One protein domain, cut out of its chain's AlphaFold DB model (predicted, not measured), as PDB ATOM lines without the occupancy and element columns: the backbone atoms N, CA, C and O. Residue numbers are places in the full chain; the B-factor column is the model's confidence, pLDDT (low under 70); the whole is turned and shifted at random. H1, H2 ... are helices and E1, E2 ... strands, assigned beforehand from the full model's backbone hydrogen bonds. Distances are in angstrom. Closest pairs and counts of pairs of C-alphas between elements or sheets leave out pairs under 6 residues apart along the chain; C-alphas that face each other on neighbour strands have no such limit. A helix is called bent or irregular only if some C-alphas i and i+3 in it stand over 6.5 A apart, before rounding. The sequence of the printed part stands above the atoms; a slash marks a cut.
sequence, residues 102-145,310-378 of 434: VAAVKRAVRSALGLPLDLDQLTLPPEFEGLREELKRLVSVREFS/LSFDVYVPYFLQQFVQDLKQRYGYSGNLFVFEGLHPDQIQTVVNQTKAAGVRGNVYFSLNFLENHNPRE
ATOM      1  N   VAL A 102     -57.571 -38.145  -5.499       81.75
ATOM      2  CA  VAL A 102     -56.242 -38.029  -6.142       81.75
ATOM      3  C   VAL A 102     -55.601 -36.658  -5.886       81.75
ATOM      4  O   VAL A 102     -54.393 -36.559  -5.657       81.75
ATOM      5  N   ALA A 103     -56.405 -35.589  -5.878       81.25
ATOM      6  CA  ALA A 103     -55.940 -34.238  -5.581       81.25
ATOM      7  C   ALA A 103     -55.436 -34.100  -4.133       81.25
ATOM      8  O   ALA A 103     -54.361 -33.531  -3.923       81.25
ATOM      9  N   ALA A 104     -56.159 -34.649  -3.148       79.50
ATOM     10  CA  ALA A 104     -55.738 -34.658  -1.748       79.50
ATOM     11  C   ALA A 104     -54.422 -35.427  -1.559       79.50
ATOM     12  O   ALA A 104     -53.487 -34.881  -0.973       79.50
ATOM     13  N   VAL A 105     -54.295 -36.629  -2.138       83.94
ATOM     14  CA  VAL A 105     -53.058 -37.433  -2.080       83.94
ATOM     15  C   VAL A 105     -51.877 -36.672  -2.692       83.94
ATOM     16  O   VAL A 105     -50.846 -36.506  -2.038       83.94
ATOM     17  N   LYS A 106     -52.028 -36.115  -3.905       87.50
ATOM     18  CA  LYS A 106     -50.968 -35.316  -4.556       87.50
ATOM     19  C   LYS A 106     -50.570 -34.084  -3.746       87.50
ATOM     20  O   LYS A 106     -49.399 -33.705  -3.772       87.50
ATOM     21  N   ARG A 107     -51.520 -33.421  -3.079       84.38
ATOM     22  CA  ARG A 107     -51.261 -32.261  -2.205       84.38
ATOM     23  C   ARG A 107     -50.502 -32.684  -0.947       84.38
ATOM     24  O   ARG A 107     -49.433 -32.140  -0.681       84.38
ATOM     25  N   ALA A 108     -51.001 -33.688  -0.222       82.38
ATOM     26  CA  ALA A 108     -50.391 -34.193   1.007       82.38
ATOM     27  C   ALA A 108     -48.949 -34.669   0.786       82.38
ATOM     28  O   ALA A 108     -48.052 -34.271   1.529       82.38
ATOM     29  N   VAL A 109     -48.701 -35.434  -0.284       86.75
ATOM     30  CA  VAL A 109     -47.356 -35.915  -0.631       86.75
ATOM     31  C   VAL A 109     -46.427 -34.756  -1.010       86.75
ATOM     32  O   VAL A 109     -45.335 -34.678  -0.460       86.75
ATOM     33  N   ARG A 110     -46.855 -33.780  -1.827       87.31
ATOM     34  CA  ARG A 110     -46.048 -32.561  -2.082       87.31
ATOM     35  C   ARG A 110     -45.709 -31.802  -0.794       87.31
ATOM     36  O   ARG A 110     -44.571 -31.367  -0.632       87.31
ATOM     37  N   SER A 111     -46.654 -31.697   0.141       84.50
ATOM     38  CA  SER A 111     -46.406 -31.065   1.441       84.50
ATOM     39  C   SER A 111     -45.440 -31.854   2.322       84.50
ATOM     40  O   SER A 111     -44.622 -31.248   3.014       84.50
ATOM     41  N   ALA A 112     -45.504 -33.185   2.303       82.44
ATOM     42  CA  ALA A 112     -44.539 -34.049   2.981       82.44
ATOM     43  C   ALA A 112     -43.127 -33.900   2.395       82.44
ATOM     44  O   ALA A 112     -42.148 -33.936   3.127       82.44
ATOM     45  N   LEU A 113     -43.031 -33.643   1.091       84.62
ATOM     46  CA  LEU A 113     -41.793 -33.401   0.350       84.62
ATOM     47  C   LEU A 113     -41.226 -31.969   0.516       84.62
ATOM     48  O   LEU A 113     -40.228 -31.622  -0.111       84.62
ATOM     49  N   GLY A 114     -41.828 -31.126   1.362       81.19
ATOM     50  CA  GLY A 114     -41.317 -29.788   1.707       81.19
ATOM     51  C   GLY A 114     -41.812 -28.631   0.826       81.19
ATOM     52  O   GLY A 114     -41.506 -27.469   1.112       81.19
ATOM     53  N   LEU A 115     -42.606 -28.914  -0.211       85.50
ATOM     54  CA  LEU A 115     -43.346 -27.903  -0.982       85.50
ATOM     55  C   LEU A 115     -44.580 -27.421  -0.181       85.50
ATOM     56  O   LEU A 115     -44.987 -28.083   0.780       85.50
ATOM     57  N   PRO A 116     -45.218 -26.287  -0.524       80.81
ATOM     58  CA  PRO A 116     -46.498 -25.931   0.083       80.81
ATOM     59  C   PRO A 116     -47.615 -26.893  -0.359       80.81
ATOM     60  O   PRO A 116     -47.557 -27.488  -1.439       80.81
ATOM     61  N   LEU A 117     -48.638 -27.064   0.492       75.38
ATOM     62  CA  LEU A 117     -49.773 -27.958   0.205       75.38
ATOM     63  C   LEU A 117     -50.539 -27.487  -1.040       75.38
ATOM     64  O   LEU A 117     -50.942 -28.302  -1.874       75.38
ATOM     65  N   ASP A 118     -50.700 -26.171  -1.166       78.62
ATOM     66  CA  ASP A 118     -51.205 -25.532  -2.369       78.62
ATOM     67  C   ASP A 118     -50.087 -24.744  -3.060       78.62
ATOM     68  O   ASP A 118     -49.396 -23.954  -2.422       78.62
ATOM     69  N   LEU A 119     -49.891 -24.969  -4.360       80.25
ATOM     70  CA  LEU A 119     -48.825 -24.308  -5.128       80.25
ATOM     71  C   LEU A 119     -49.205 -22.879  -5.528       80.25
ATOM     72  O   LEU A 119     -48.334 -22.106  -5.922       80.25
ATOM     73  N   ASP A 120     -50.470 -22.506  -5.355       77.00
ATOM     74  CA  ASP A 120     -50.938 -21.132  -5.536       77.00
ATOM     75  C   ASP A 120     -50.518 -20.237  -4.347       77.00
ATOM     76  O   ASP A 120     -50.527 -19.015  -4.452       77.00
ATOM     77  N   GLN A 121     -50.050 -20.834  -3.234       72.44
ATOM     78  CA  GLN A 121     -49.360 -20.121  -2.145       72.44
ATOM     79  C   GLN A 121     -47.928 -19.706  -2.520       72.44
ATOM     80  O   GLN A 121     -47.346 -18.858  -1.844       72.44
ATOM     81  N   LEU A 122     -47.340 -20.292  -3.572       75.94
ATOM     82  CA  LEU A 122     -46.097 -19.773  -4.133       75.94
ATOM     83  C   LEU A 122     -46.435 -18.516  -4.935       75.94
ATOM     84  O   LEU A 122     -47.081 -18.598  -5.987       75.94
ATOM     85  N   THR A 123     -45.953 -17.372  -4.451       74.38
ATOM     86  CA  THR A 123     -46.056 -16.051  -5.088       74.38
ATOM     87  C   THR A 123     -45.149 -15.960  -6.324       74.38
ATOM     88  O   THR A 123     -44.235 -15.141  -6.403       74.38
ATOM     89  N   LEU A 124     -45.362 -16.869  -7.275       79.62
ATOM     90  CA  LEU A 124     -44.681 -16.923  -8.560       79.62
ATOM     91  C   LEU A 124     -45.254 -15.833  -9.478       79.62
ATOM     92  O   LEU A 124     -46.475 -15.791  -9.655       79.62
ATOM     93  N   PRO A 125     -44.405 -14.976 -10.072       83.00
ATOM     94  CA  PRO A 125     -44.810 -14.109 -11.171       83.00
ATOM     95  C   PRO A 125     -45.413 -14.902 -12.348       83.00
ATOM     96  O   PRO A 125     -45.051 -16.072 -12.530       83.00
ATOM     97  N   PRO A 126     -46.299 -14.297 -13.167       82.94
ATOM     98  CA  PRO A 126     -46.987 -14.990 -14.260       82.94
ATOM     99  C   PRO A 126     -46.056 -15.664 -15.276       82.94
ATOM    100  O   PRO A 126     -46.411 -16.703 -15.831       82.94
ATOM    101  N   GLU A 127     -44.846 -15.136 -15.495       84.75
ATOM    102  CA  GLU A 127     -43.856 -15.755 -16.386       84.75
ATOM    103  C   GLU A 127     -43.370 -17.147 -15.921       84.75
ATOM    104  O   GLU A 127     -42.852 -17.916 -16.732       84.75
ATOM    105  N   PHE A 128     -43.595 -17.523 -14.655       86.69
ATOM    106  CA  PHE A 128     -43.218 -18.828 -14.092       86.69
ATOM    107  C   PHE A 128     -44.394 -19.820 -13.973       86.69
ATOM    108  O   PHE A 128     -44.270 -20.831 -13.277       86.69
ATOM    109  N   GLU A 129     -45.524 -19.608 -14.657       84.25
ATOM    110  CA  GLU A 129     -46.657 -20.556 -14.614       84.25
ATOM    111  C   GLU A 129     -46.257 -21.969 -15.090       84.25
ATOM    112  O   GLU A 129     -46.677 -22.970 -14.511       84.25
ATOM    113  N   GLY A 130     -45.355 -22.070 -16.077       85.44
ATOM    114  CA  GLY A 130     -44.805 -23.354 -16.534       85.44
ATOM    115  C   GLY A 130     -44.070 -24.129 -15.431       85.44
ATOM    116  O   GLY A 130     -44.252 -25.338 -15.299       85.44
ATOM    117  N   LEU A 131     -43.326 -23.425 -14.568       88.00
ATOM    118  CA  LEU A 131     -42.692 -24.009 -13.384       88.00
ATOM    119  C   LEU A 131     -43.744 -24.499 -12.377       88.00
ATOM    120  O   LEU A 131     -43.579 -25.577 -11.806       88.00
ATOM    121  N   ARG A 132     -44.852 -23.762 -12.184       87.75
ATOM    122  CA  ARG A 132     -45.963 -24.218 -11.326       87.75
ATOM    123  C   ARG A 132     -46.590 -25.507 -11.866       87.75
ATOM    124  O   ARG A 132     -46.856 -26.419 -11.084       87.75
ATOM    125  N   GLU A 133     -46.785 -25.621 -13.179       86.88
ATOM    126  CA  GLU A 133     -47.328 -26.831 -13.811       86.88
ATOM    127  C   GLU A 133     -46.377 -28.037 -13.734       86.88
ATOM    128  O   GLU A 133     -46.826 -29.143 -13.418       86.88
ATOM    129  N   GLU A 134     -45.065 -27.861 -13.924       87.06
ATOM    130  CA  GLU A 134     -44.106 -28.960 -13.714       87.06
ATOM    131  C   GLU A 134     -44.043 -29.383 -12.227       87.06
ATOM    132  O   GLU A 134     -44.058 -30.580 -11.926       87.06
ATOM    133  N   LEU A 135     -44.143 -28.445 -11.273       87.69
ATOM    134  CA  LEU A 135     -44.279 -28.754  -9.837       87.69
ATOM    135  C   LEU A 135     -45.606 -29.460  -9.481       87.69
ATOM    136  O   LEU A 135     -45.630 -30.281  -8.559       87.69
ATOM    137  N   LYS A 136     -46.710 -29.193 -10.195       86.12
ATOM    138  CA  LYS A 136     -47.978 -29.942 -10.047       86.12
ATOM    139  C   LYS A 136     -47.847 -31.387 -10.546       86.12
ATOM    140  O   LYS A 136     -48.463 -32.282  -9.965       86.12
ATOM    141  N   ARG A 137     -47.043 -31.622 -11.592       86.50
ATOM    142  CA  ARG A 137     -46.788 -32.949 -12.197       86.50
ATOM    143  C   ARG A 137     -45.777 -33.798 -11.427       86.50
ATOM    144  O   ARG A 137     -45.771 -35.012 -11.603       86.50
ATOM    145  N   LEU A 138     -44.984 -33.176 -10.554       86.69
ATOM    146  CA  LEU A 138     -43.932 -33.810  -9.757       86.69
ATOM    147  C   LEU A 138     -44.404 -35.051  -8.980       86.69
ATOM    148  O   LEU A 138     -43.657 -36.017  -8.876       86.69
ATOM    149  N   VAL A 139     -45.636 -35.044  -8.456       86.19
ATOM    150  CA  VAL A 139     -46.267 -36.237  -7.864       86.19
ATOM    151  C   VAL A 139     -47.345 -36.746  -8.812       86.19
ATOM    152  O   VAL A 139     -48.399 -36.119  -8.970       86.19
ATOM    153  N   SER A 140     -47.106 -37.908  -9.418       87.88
ATOM    154  CA  SER A 140     -48.105 -38.583 -10.249       87.88
ATOM    155  C   SER A 140     -48.795 -39.700  -9.465       87.88
ATOM    156  O   SER A 140     -48.214 -40.285  -8.555       87.88
ATOM    157  N   VAL A 141     -50.062 -39.952  -9.793       85.56
ATOM    158  CA  VAL A 141     -50.863 -41.035  -9.214       85.56
ATOM    159  C   VAL A 141     -51.429 -41.830 -10.379       85.56
ATOM    160  O   VAL A 141     -51.926 -41.210 -11.324       85.56
ATOM    161  N   ARG A 142     -51.320 -43.157 -10.329       82.38
ATOM    162  CA  ARG A 142     -51.880 -44.086 -11.321       82.38
ATOM    163  C   ARG A 142     -52.819 -45.059 -10.618       82.38
ATOM    164  O   ARG A 142     -52.464 -45.595  -9.576       82.38
ATOM    165  N   GLU A 143     -54.004 -45.263 -11.176       75.00
ATOM    166  CA  GLU A 143     -55.002 -46.217 -10.680       75.00
ATOM    167  C   GLU A 143     -54.892 -47.529 -11.476       75.00
ATOM    168  O   GLU A 143     -54.547 -47.499 -12.656       75.00
ATOM    169  N   PHE A 144     -55.145 -48.676 -10.833       63.09
ATOM    170  CA  PHE A 144     -54.941 -50.014 -11.426       63.09
ATOM    171  C   PHE A 144     -56.169 -50.626 -12.112       63.09
ATOM    172  O   PHE A 144     -56.082 -51.731 -12.640       63.09
ATOM    173  N   SER A 145     -57.339 -49.996 -12.028       61.41
ATOM    174  CA  SER A 145     -58.602 -50.643 -12.387       61.41
ATOM    175  C   SER A 145     -59.553 -49.638 -13.034       61.41
ATOM    176  O   SER A 145     -59.746 -48.566 -12.456       61.41
ATOM    177  N   LEU A 310     -59.418 -51.851  -5.117       71.81
ATOM    178  CA  LEU A 310     -59.147 -50.409  -5.155       71.81
ATOM    179  C   LEU A 310     -57.726 -50.100  -4.671       71.81
ATOM    180  O   LEU A 310     -57.407 -50.189  -3.480       71.81
ATOM    181  N   SER A 311     -56.869 -49.753  -5.621       76.12
ATOM    182  CA  SER A 311     -55.462 -49.498  -5.383       76.12
ATOM    183  C   SER A 311     -54.928 -48.466  -6.361       76.12
ATOM    184  O   SER A 311     -55.453 -48.288  -7.463       76.12
ATOM    185  N   PHE A 312     -53.895 -47.758  -5.919       83.19
ATOM    186  CA  PHE A 312     -53.201 -46.761  -6.716       83.19
ATOM    187  C   PHE A 312     -51.726 -46.694  -6.329       83.19
ATOM    188  O   PHE A 312     -51.353 -46.910  -5.172       83.19
ATOM    189  N   ASP A 313     -50.904 -46.315  -7.295       85.44
ATOM    190  CA  ASP A 313     -49.489 -46.037  -7.102       85.44
ATOM    191  C   ASP A 313     -49.242 -44.535  -7.101       85.44
ATOM    192  O   ASP A 313     -49.766 -43.803  -7.944       85.44
ATOM    193  N   VAL A 314     -48.410 -44.076  -6.169       85.56
ATOM    194  CA  VAL A 314     -47.913 -42.701  -6.108       85.56
ATOM    195  C   VAL A 314     -46.443 -42.698  -6.499       85.56
ATOM    196  O   VAL A 314     -45.613 -43.248  -5.778       85.56
ATOM    197  N   TYR A 315     -46.111 -42.045  -7.612       87.81
ATOM    198  CA  TYR A 315     -44.727 -41.886  -8.057       87.81
ATOM    199  C   TYR A 315     -44.174 -40.540  -7.595       87.81
ATOM    200  O   TYR A 315     -44.796 -39.493  -7.810       87.81
ATOM    201  N   VAL A 316     -42.995 -40.586  -6.977       86.56
ATOM    202  CA  VAL A 316     -42.288 -39.448  -6.378       86.56
ATOM    203  C   VAL A 316     -40.819 -39.469  -6.825       86.56
ATOM    204  O   VAL A 316     -40.208 -40.531  -6.756       86.56
ATOM    205  N   PRO A 317     -40.191 -38.351  -7.228       84.50
ATOM    206  CA  PRO A 317     -38.765 -38.345  -7.547       84.50
ATOM    207  C   PRO A 317     -37.923 -38.624  -6.297       84.50
ATOM    208  O   PRO A 317     -38.085 -37.942  -5.285       84.50
ATOM    209  N   TYR A 318     -36.997 -39.583  -6.369       81.19
ATOM    210  CA  TYR A 318     -36.091 -39.894  -5.254       81.19
ATOM    211  C   TYR A 318     -35.170 -38.702  -4.942       81.19
ATOM    212  O   TYR A 318     -35.130 -38.198  -3.820       81.19
ATOM    213  N   PHE A 319     -34.503 -38.166  -5.970       82.06
ATOM    214  CA  PHE A 319     -33.628 -36.992  -5.875       82.06
ATOM    215  C   PHE A 319     -34.399 -35.671  -6.009       82.06
ATOM    216  O   PHE A 319     -34.036 -34.789  -6.785       82.06
ATOM    217  N   LEU A 320     -35.475 -35.525  -5.231       82.75
ATOM    218  CA  LEU A 320     -36.384 -34.378  -5.271       82.75
ATOM    219  C   LEU A 320     -35.672 -33.017  -5.281       82.75
ATOM    220  O   LEU A 320     -36.037 -32.132  -6.053       82.75
ATOM    221  N   GLN A 321     -34.691 -32.829  -4.392       82.44
ATOM    222  CA  GLN A 321     -34.010 -31.542  -4.258       82.44
ATOM    223  C   GLN A 321     -33.250 -31.180  -5.533       82.44
ATOM    224  O   GLN A 321     -33.337 -30.032  -5.954       82.44
ATOM    225  N   GLN A 322     -32.563 -32.146  -6.151       82.50
ATOM    226  CA  GLN A 322     -31.849 -31.934  -7.408       82.50
ATOM    227  C   GLN A 322     -32.841 -31.602  -8.524       82.50
ATOM    228  O   GLN A 322     -32.761 -30.521  -9.094       82.50
ATOM    229  N   PHE A 323     -33.866 -32.442  -8.705       83.31
ATOM    230  CA  PHE A 323     -34.906 -32.247  -9.718       83.31
ATOM    231  C   PHE A 323     -35.544 -30.848  -9.645       83.31
ATOM    232  O   PHE A 323     -35.675 -30.164 -10.654       83.31
ATOM    233  N   VAL A 324     -35.888 -30.366  -8.445       85.94
ATOM    234  CA  VAL A 324     -36.458 -29.018  -8.269       85.94
ATOM    235  C   VAL A 324     -35.429 -27.903  -8.522       85.94
ATOM    236  O   VAL A 324     -35.818 -26.838  -8.999       85.94
ATOM    237  N   GLN A 325     -34.134 -28.107  -8.254       85.06
ATOM    238  CA  GLN A 325     -33.096 -27.135  -8.635       85.06
ATOM    239  C   GLN A 325     -32.868 -27.106 -10.151       85.06
ATOM    240  O   GLN A 325     -32.719 -26.021 -10.708       85.06
ATOM    241  N   ASP A 326     -32.915 -28.253 -10.827       84.38
ATOM    242  CA  ASP A 326     -32.804 -28.331 -12.286       84.38
ATOM    243  C   ASP A 326     -33.992 -27.617 -12.951       84.38
ATOM    244  O   ASP A 326     -33.805 -26.806 -13.860       84.38
ATOM    245  N   LEU A 327     -35.213 -27.805 -12.424       87.00
ATOM    246  CA  LEU A 327     -36.389 -27.023 -12.826       87.00
ATOM    247  C   LEU A 327     -36.188 -25.519 -12.602       87.00
ATOM    248  O   LEU A 327     -36.471 -24.721 -13.495       87.00
ATOM    249  N   LYS A 328     -35.668 -25.109 -11.438       88.38
ATOM    250  CA  LYS A 328     -35.352 -23.697 -11.172       88.38
ATOM    251  C   LYS A 328     -34.380 -23.121 -12.197       88.38
ATOM    252  O   LYS A 328     -34.626 -22.028 -12.697       88.38
ATOM    253  N   GLN A 329     -33.304 -23.842 -12.513       86.50
ATOM    254  CA  GLN A 329     -32.308 -23.414 -13.498       86.50
ATOM    255  C   GLN A 329     -32.918 -23.312 -14.899       86.50
ATOM    256  O   GLN A 329     -32.767 -22.281 -15.549       86.50
ATOM    257  N   ARG A 330     -33.679 -24.330 -15.325       86.31
ATOM    258  CA  ARG A 330     -34.362 -24.380 -16.628       86.31
ATOM    259  C   ARG A 330     -35.311 -23.201 -16.851       86.31
ATOM    260  O   ARG A 330     -35.377 -22.680 -17.959       86.31
ATOM    261  N   TYR A 331     -36.025 -22.784 -15.806       86.94
ATOM    262  CA  TYR A 331     -36.949 -21.647 -15.849       86.94
ATOM    263  C   TYR A 331     -36.319 -20.309 -15.422       86.94
ATOM    264  O   TYR A 331     -37.006 -19.295 -15.435       86.94
ATOM    265  N   GLY A 332     -35.041 -20.269 -15.026       85.44
ATOM    266  CA  GLY A 332     -34.372 -19.050 -14.543       85.44
ATOM    267  C   GLY A 332     -34.874 -18.518 -13.189       85.44
ATOM    268  O   GLY A 332     -34.600 -17.371 -12.835       85.44
ATOM    269  N   TYR A 333     -35.609 -19.319 -12.409       86.62
ATOM    270  CA  TYR A 333     -36.203 -18.889 -11.141       86.62
ATOM    271  C   TYR A 333     -35.204 -18.988  -9.981       86.62
ATOM    272  O   TYR A 333     -34.753 -20.074  -9.620       86.62
ATOM    273  N   SER A 334     -34.894 -17.866  -9.328       81.31
ATOM    274  CA  SER A 334     -33.939 -17.821  -8.207       81.31
ATOM    275  C   SER A 334     -34.566 -18.090  -6.829       81.31
ATOM    276  O   SER A 334     -33.868 -18.576  -5.934       81.31
ATOM    277  N   GLY A 335     -35.870 -17.843  -6.654       80.62
ATOM    278  CA  GLY A 335     -36.562 -17.871  -5.358       80.62
ATOM    279  C   GLY A 335     -36.688 -19.248  -4.684       80.62
ATOM    280  O   GLY A 335     -36.335 -20.293  -5.238       80.62
ATOM    281  N   ASN A 336     -37.189 -19.268  -3.448       80.56
ATOM    282  CA  ASN A 336     -37.356 -20.505  -2.678       80.56
ATOM    283  C   ASN A 336     -38.689 -21.194  -3.003       80.56
ATOM    284  O   ASN A 336     -39.748 -20.599  -2.848       80.56
ATOM    285  N   LEU A 337     -38.622 -22.466  -3.413       82.94
ATOM    286  CA  LEU A 337     -39.791 -23.325  -3.670       82.94
ATOM    287  C   LEU A 337     -40.094 -24.275  -2.501       82.94
ATOM    288  O   LEU A 337     -41.250 -24.600  -2.238       82.94
ATOM    289  N   PHE A 338     -39.052 -24.709  -1.785       81.19
ATOM    290  CA  PHE A 338     -39.184 -25.478  -0.552       81.19
ATOM    291  C   PHE A 338     -39.460 -24.528   0.612       81.19
ATOM    292  O   PHE A 338     -38.624 -23.682   0.937       81.19
ATOM    293  N   VAL A 339     -40.627 -24.683   1.232       72.31
ATOM    294  CA  VAL A 339     -41.057 -23.893   2.395       72.31
ATOM    295  C   VAL A 339     -40.691 -24.612   3.696       72.31
ATOM    296  O   VAL A 339     -40.405 -23.961   4.696       72.31
ATOM    297  N   PHE A 340     -40.637 -25.947   3.685       73.31
ATOM    298  CA  PHE A 340     -40.393 -26.772   4.870       73.31
ATOM    299  C   PHE A 340     -39.220 -27.732   4.665       73.31
ATOM    300  O   PHE A 340     -38.854 -28.058   3.536       73.31
ATOM    301  N   GLU A 341     -38.668 -28.238   5.768       75.06
ATOM    302  CA  GLU A 341     -37.878 -29.466   5.731       75.06
ATOM    303  C   GLU A 341     -38.782 -30.636   5.291       75.06
ATOM    304  O   GLU A 341     -39.882 -30.819   5.819       75.06
ATOM    305  N   GLY A 342     -38.353 -31.376   4.265       76.25
ATOM    306  CA  GLY A 342     -39.082 -32.537   3.753       76.25
ATOM    307  C   GLY A 342     -38.921 -33.752   4.668       76.25
ATOM    308  O   GLY A 342     -37.879 -33.933   5.294       76.25
ATOM    309  N   LEU A 343     -39.947 -34.597   4.734       80.31
ATOM    310  CA  LEU A 343     -39.897 -35.869   5.451       80.31
ATOM    311  C   LEU A 343     -38.963 -36.866   4.749       80.31
ATOM    312  O   LEU A 343     -38.803 -36.837   3.529       80.31
ATOM    313  N   HIS A 344     -38.400 -37.795   5.525       79.25
ATOM    314  CA  HIS A 344     -37.632 -38.920   4.987       79.25
ATOM    315  C   HIS A 344     -38.510 -39.787   4.054       79.25
ATOM    316  O   HIS A 344     -39.692 -39.966   4.373       79.25
ATOM    317  N   PRO A 345     -37.972 -40.362   2.956       79.00
ATOM    318  CA  PRO A 345     -38.718 -41.213   2.022       79.00
ATOM    319  C   PRO A 345     -39.632 -42.257   2.686       79.00
ATOM    320  O   PRO A 345     -40.803 -42.365   2.323       79.00
ATOM    321  N   ASP A 346     -39.155 -42.941   3.729       78.56
ATOM    322  CA  ASP A 346     -39.915 -43.984   4.443       78.56
ATOM    323  C   ASP A 346     -41.221 -43.469   5.081       78.56
ATOM    324  O   ASP A 346     -42.181 -44.217   5.256       78.56
ATOM    325  N   GLN A 347     -41.286 -42.175   5.412       80.25
ATOM    326  CA  GLN A 347     -42.462 -41.543   6.018       80.25
ATOM    327  C   GLN A 347     -43.518 -41.132   4.979       80.25
ATOM    328  O   GLN A 347     -44.678 -40.906   5.333       80.25
ATOM    329  N   ILE A 348     -43.169 -41.069   3.688       82.50
ATOM    330  CA  ILE A 348     -44.105 -40.681   2.618       82.50
ATOM    331  C   ILE A 348     -45.237 -41.712   2.476       82.50
ATOM    332  O   ILE A 348     -46.396 -41.342   2.275       82.50
ATOM    333  N   GLN A 349     -44.939 -42.999   2.679       83.75
ATOM    334  CA  GLN A 349     -45.941 -44.070   2.684       83.75
ATOM    335  C   GLN A 349     -46.967 -43.908   3.823       83.75
ATOM    336  O   GLN A 349     -48.149 -44.212   3.632       83.75
ATOM    337  N   THR A 350     -46.559 -43.378   4.982       81.69
ATOM    338  CA  THR A 350     -47.465 -43.037   6.094       81.69
ATOM    339  C   THR A 350     -48.426 -41.919   5.695       81.69
ATOM    340  O   THR A 350     -49.629 -42.040   5.922       81.69
ATOM    341  N   VAL A 351     -47.932 -40.876   5.019       82.69
ATOM    342  CA  VAL A 351     -48.758 -39.750   4.541       82.69
ATOM    343  C   VAL A 351     -49.798 -40.213   3.516       82.69
ATOM    344  O   VAL A 351     -50.969 -39.834   3.610       82.69
ATOM    345  N   VAL A 352     -49.422 -41.090   2.579       83.94
ATOM    346  CA  VAL A 352     -50.381 -41.708   1.644       83.94
ATOM    347  C   VAL A 352     -51.416 -42.551   2.394       83.94
ATOM    348  O   VAL A 352     -52.611 -42.435   2.120       83.94
ATOM    349  N   ASN A 353     -50.994 -43.339   3.387       80.69
ATOM    350  CA  ASN A 353     -51.901 -44.159   4.195       80.69
ATOM    351  C   ASN A 353     -52.869 -43.354   5.078       80.69
ATOM    352  O   ASN A 353     -53.958 -43.853   5.349       80.69
ATOM    353  N   GLN A 354     -52.508 -42.134   5.481       79.56
ATOM    354  CA  GLN A 354     -53.388 -41.206   6.205       79.56
ATOM    355  C   GLN A 354     -54.349 -40.436   5.281       79.56
ATOM    356  O   GLN A 354     -55.402 -40.001   5.733       79.56
ATOM    357  N   THR A 355     -53.998 -40.259   4.000       78.62
ATOM    358  CA  THR A 355     -54.766 -39.415   3.056       78.62
ATOM    359  C   THR A 355     -55.709 -40.214   2.145       78.62
ATOM    360  O   THR A 355     -56.665 -39.661   1.598       78.62
ATOM    361  N   LYS A 356     -55.447 -41.510   1.945       78.44
ATOM    362  CA  LYS A 356     -56.283 -42.416   1.140       78.44
ATOM    363  C   LYS A 356     -57.657 -42.673   1.782       78.44
ATOM    364  O   LYS A 356     -57.815 -42.568   2.995       78.44
ATOM    365  N   ALA A 357     -58.629 -43.099   0.977       75.00
ATOM    366  CA  ALA A 357     -59.903 -43.592   1.495       75.00
ATOM    367  C   ALA A 357     -59.730 -44.938   2.228       75.00
ATOM    368  O   ALA A 357     -58.826 -45.726   1.926       75.00
ATOM    369  N   ALA A 358     -60.626 -45.219   3.176       71.88
ATOM    370  CA  ALA A 358     -60.688 -46.513   3.848       71.88
ATOM    371  C   ALA A 358     -60.904 -47.651   2.830       71.88
ATOM    372  O   ALA A 358     -61.628 -47.492   1.850       71.88
ATOM    373  N   GLY A 359     -60.253 -48.797   3.044       65.50
ATOM    374  CA  GLY A 359     -60.315 -49.953   2.138       65.50
ATOM    375  C   GLY A 359     -59.420 -49.875   0.891       65.50
ATOM    376  O   GLY A 359     -59.176 -50.908   0.274       65.50
ATOM    377  N   VAL A 360     -58.868 -48.705   0.550       75.25
ATOM    378  CA  VAL A 360     -57.972 -48.526  -0.609       75.25
ATOM    379  C   VAL A 360     -56.515 -48.859  -0.242       75.25
ATOM    380  O   VAL A 360     -56.052 -48.580   0.875       75.25
ATOM    381  N   ARG A 361     -55.747 -49.432  -1.177       80.12
ATOM    382  CA  ARG A 361     -54.292 -49.645  -1.038       80.12
ATOM    383  C   ARG A 361     -53.509 -48.635  -1.885       80.12
ATOM    384  O   ARG A 361     -53.500 -48.736  -3.102       80.12
ATOM    385  N   GLY A 362     -52.829 -47.693  -1.236       81.25
ATOM    386  CA  GLY A 362     -51.878 -46.796  -1.897       81.25
ATOM    387  C   GLY A 362     -50.444 -47.280  -1.695       81.25
ATOM    388  O   GLY A 362     -50.027 -47.398  -0.540       81.25
ATOM    389  N   ASN A 363     -49.697 -47.535  -2.769       83.75
ATOM    390  CA  ASN A 363     -48.259 -47.832  -2.709       83.75
ATOM    391  C   ASN A 363     -47.450 -46.587  -3.131       83.75
ATOM    392  O   ASN A 363     -47.913 -45.801  -3.960       83.75
ATOM    393  N   VAL A 364     -46.243 -46.403  -2.594       84.50
ATOM    394  CA  VAL A 364     -45.322 -45.324  -3.003       84.50
ATOM    395  C   VAL A 364     -44.129 -45.900  -3.761       84.50
ATOM    396  O   VAL A 364     -43.440 -46.784  -3.257       84.50
ATOM    397  N   TYR A 365     -43.859 -45.345  -4.941       84.06
ATOM    398  CA  TYR A 365     -42.706 -45.667  -5.777       84.06
ATOM    399  C   TYR A 365     -41.813 -44.441  -5.932       84.06
ATOM    400  O   TYR A 365     -42.286 -43.342  -6.234       84.06
ATOM    401  N   PHE A 366     -40.507 -44.639  -5.773       83.06
ATOM    402  CA  PHE A 366     -39.525 -43.586  -5.985       83.06
ATOM    403  C   PHE A 366     -38.900 -43.705  -7.376       83.06
ATOM    404  O   PHE A 366     -38.317 -44.736  -7.705       83.06
ATOM    405  N   SER A 367     -39.026 -42.661  -8.198       78.00
ATOM    406  CA  SER A 367     -38.455 -42.629  -9.544       78.00
ATOM    407  C   SER A 367     -37.062 -41.993  -9.549       78.00
ATOM    408  O   SER A 367     -36.821 -40.946  -8.937       78.00
ATOM    409  N   LEU A 368     -36.136 -42.632 -10.261       72.94
ATOM    410  CA  LEU A 368     -34.802 -42.107 -10.537       72.94
ATOM    411  C   LEU A 368     -34.864 -41.284 -11.831       72.94
ATOM    412  O   LEU A 368     -34.626 -41.795 -12.920       72.94
ATOM    413  N   ASN A 369     -35.258 -40.016 -11.705       62.12
ATOM    414  CA  ASN A 369     -35.308 -39.089 -12.833       62.12
ATOM    415  C   ASN A 369     -33.955 -38.377 -12.951       62.12
ATOM    416  O   ASN A 369     -33.682 -37.457 -12.178       62.12
ATOM    417  N   PHE A 370     -33.130 -38.783 -13.913       58.81
ATOM    418  CA  PHE A 370     -31.892 -38.084 -14.258       58.81
ATOM    419  C   PHE A 370     -32.181 -37.044 -15.346       58.81
ATOM    420  O   PHE A 370     -32.685 -37.377 -16.417       58.81
ATOM    421  N   LEU A 371     -31.896 -35.770 -15.061       56.44
ATOM    422  CA  LEU A 371     -31.916 -34.688 -16.046       56.44
ATOM    423  C   LEU A 371     -30.487 -34.479 -16.556       56.44
ATOM    424  O   LEU A 371     -29.756 -33.617 -16.073       56.44
ATOM    425  N   GLU A 372     -30.071 -35.310 -17.509       49.62
ATOM    426  CA  GLU A 372     -28.734 -35.222 -18.093       49.62
ATOM    427  C   GLU A 372     -28.624 -34.008 -19.020       49.62
ATOM    428  O   GLU A 372     -29.222 -33.940 -20.094       49.62
ATOM    429  N   ASN A 373     -27.846 -33.018 -18.585       46.84
ATOM    430  CA  ASN A 373     -27.582 -31.814 -19.359       46.84
ATOM    431  C   ASN A 373     -26.352 -32.033 -20.252       46.84
ATOM    432  O   ASN A 373     -25.245 -31.583 -19.941       46.84
ATOM    433  N   HIS A 374     -26.532 -32.780 -21.345       47.03
ATOM    434  CA  HIS A 374     -25.468 -32.982 -22.324       47.03
ATOM    435  C   HIS A 374     -25.117 -31.648 -22.987       47.03
ATOM    436  O   HIS A 374     -25.929 -31.053 -23.693       47.03
ATOM    437  N   ASN A 375     -23.877 -31.203 -22.797       44.78
ATOM    438  CA  ASN A 375     -23.303 -30.075 -23.519       44.78
ATOM    439  C   ASN A 375     -22.319 -30.640 -24.561       44.78
ATOM    440  O   ASN A 375     -21.128 -30.769 -24.250       44.78
ATOM    441  N   PRO A 376     -22.806 -31.106 -25.732       46.44
ATOM    442  CA  PRO A 376     -21.995 -31.858 -26.681       46.44
ATOM    443  C   PRO A 376     -20.827 -31.007 -27.179       46.44
ATOM    444  O   PRO A 376     -21.009 -29.956 -27.790       46.44
ATOM    445  N   ARG A 377     -19.609 -31.482 -26.914       43.66
ATOM    446  CA  ARG A 377     -18.380 -30.918 -27.469       43.66
ATOM    447  C   ARG A 377     -17.889 -31.821 -28.581       43.66
ATOM    448  O   ARG A 377     -17.279 -32.854 -28.323       43.66
ATOM    449  N   GLU A 378     -18.167 -31.413 -29.806       36.78
ATOM    450  CA  GLU A 378     -17.647 -32.070 -30.996       36.78
ATOM    451  C   GLU A 378     -16.149 -31.749 -31.145       36.78
ATOM    452  O   GLU A 378     -15.737 -30.590 -31.051       36.78
TER     453      GLU A 378
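What this domain is: This is residues 102 to 145 and 310 to 378 of the 434 residues of an uncharacterized protein of Halomicronema hongdechloris C2206 (UniProt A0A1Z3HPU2). A small three-stranded sheet has two helices, H1 and H4, side by side over one of its faces, and no named helix covers the other face. Beyond one end of the strands, H2 and H3 run in opposite ways as a loose pair, and residues 372 to 378 trail away from the body as a tail. The 113 printed residues hold four named helices and three named strands, in the order H1 H2 E1 E2 H3 H4 E3. The sheet, in the order E1 E2 E3, is mixed, and the class is mixed, helices and strands. The whole is compact, with a radius of gyration of the C-alphas of 15.2 A, and spans 53 by 36 by 26 A.

How they stand to each other: H1, residues 102 to 112, is on the sheet of E1, residues 140 to 143, E2, residues 311 to 317, and E3, residues 361 to 367. Its height over the sheet is 9.9 A, and it runs slantwise to the strands, at 38 degrees to E2 on the local plane. H2, residues 126 to 137, and H3, residues 320 to 330, are not on the sheet, H3 only just, with 4 pairs of C-alphas within 10 A. H2 and H3 only just touch, with 3 pairs of C-alphas within 8 A, made by residues 131 to 135 of H2 alone; the closest C-alphas, of Leu 131 and Leu 327, are 7.0 A apart. Their tilt is shallow, 30 degrees, opposite ways. E1 and E2 are antiparallel, with N 142 and O 313 within hydrogen-bond range at 2.9 A. E2 and E3 are parallel, with N 314 and O 363 at 2.8 A. H4, residues 345 to 355, is on the same face as H1, at a height over the sheet of 8.9 A; its closest C-alphas to E3 are those of Gln 349 and Val 364, 5.9 A apart. H1 and H4 touch at a steep tilt of 39 degrees, opposite ways, closest at the C-alphas of Val 105 and Thr 355, 5.8 A apart. E2, H3 H4 and E3 form a strand-helix-strand unit, two parallel neighbour strands with helices between them, with a right-handed crossover; H1 and H4 on one face make two layers, helices over a sheet. Every O i to N i+4 pair is within hydrogen-bond range in H1 and H3, against 6 of 8 in H2 and 5 of 7 in H4.

Where its parts are: H1 begins at C-alpha 102 (-56.242, -38.029, -6.142) and is 15.4 A long. H2 is 18.1 A long and irregular, with C-alphas 127 and 130 7.7 A apart. E1 measures 10.3 A, E2 20.2 A, H3 15.3 A and H4 16.2 A. E3, 19.3 A, ends at C-alpha 367 (-38.455, -42.629, -9.544).

The domain as a whole: The C-alphas farthest apart, of Ala 358 and Glu 378, are 57.2 A apart. Residues 146 to 309 are not printed, and C-alphas 145 and 310 are 7.3 A apart across the cut. The links H1 to H2 and H3 to H4 are long. The mean pLDDT of the printed part is 78.7, and residues 144 to 145, 359 and 369 to 378 are under 70.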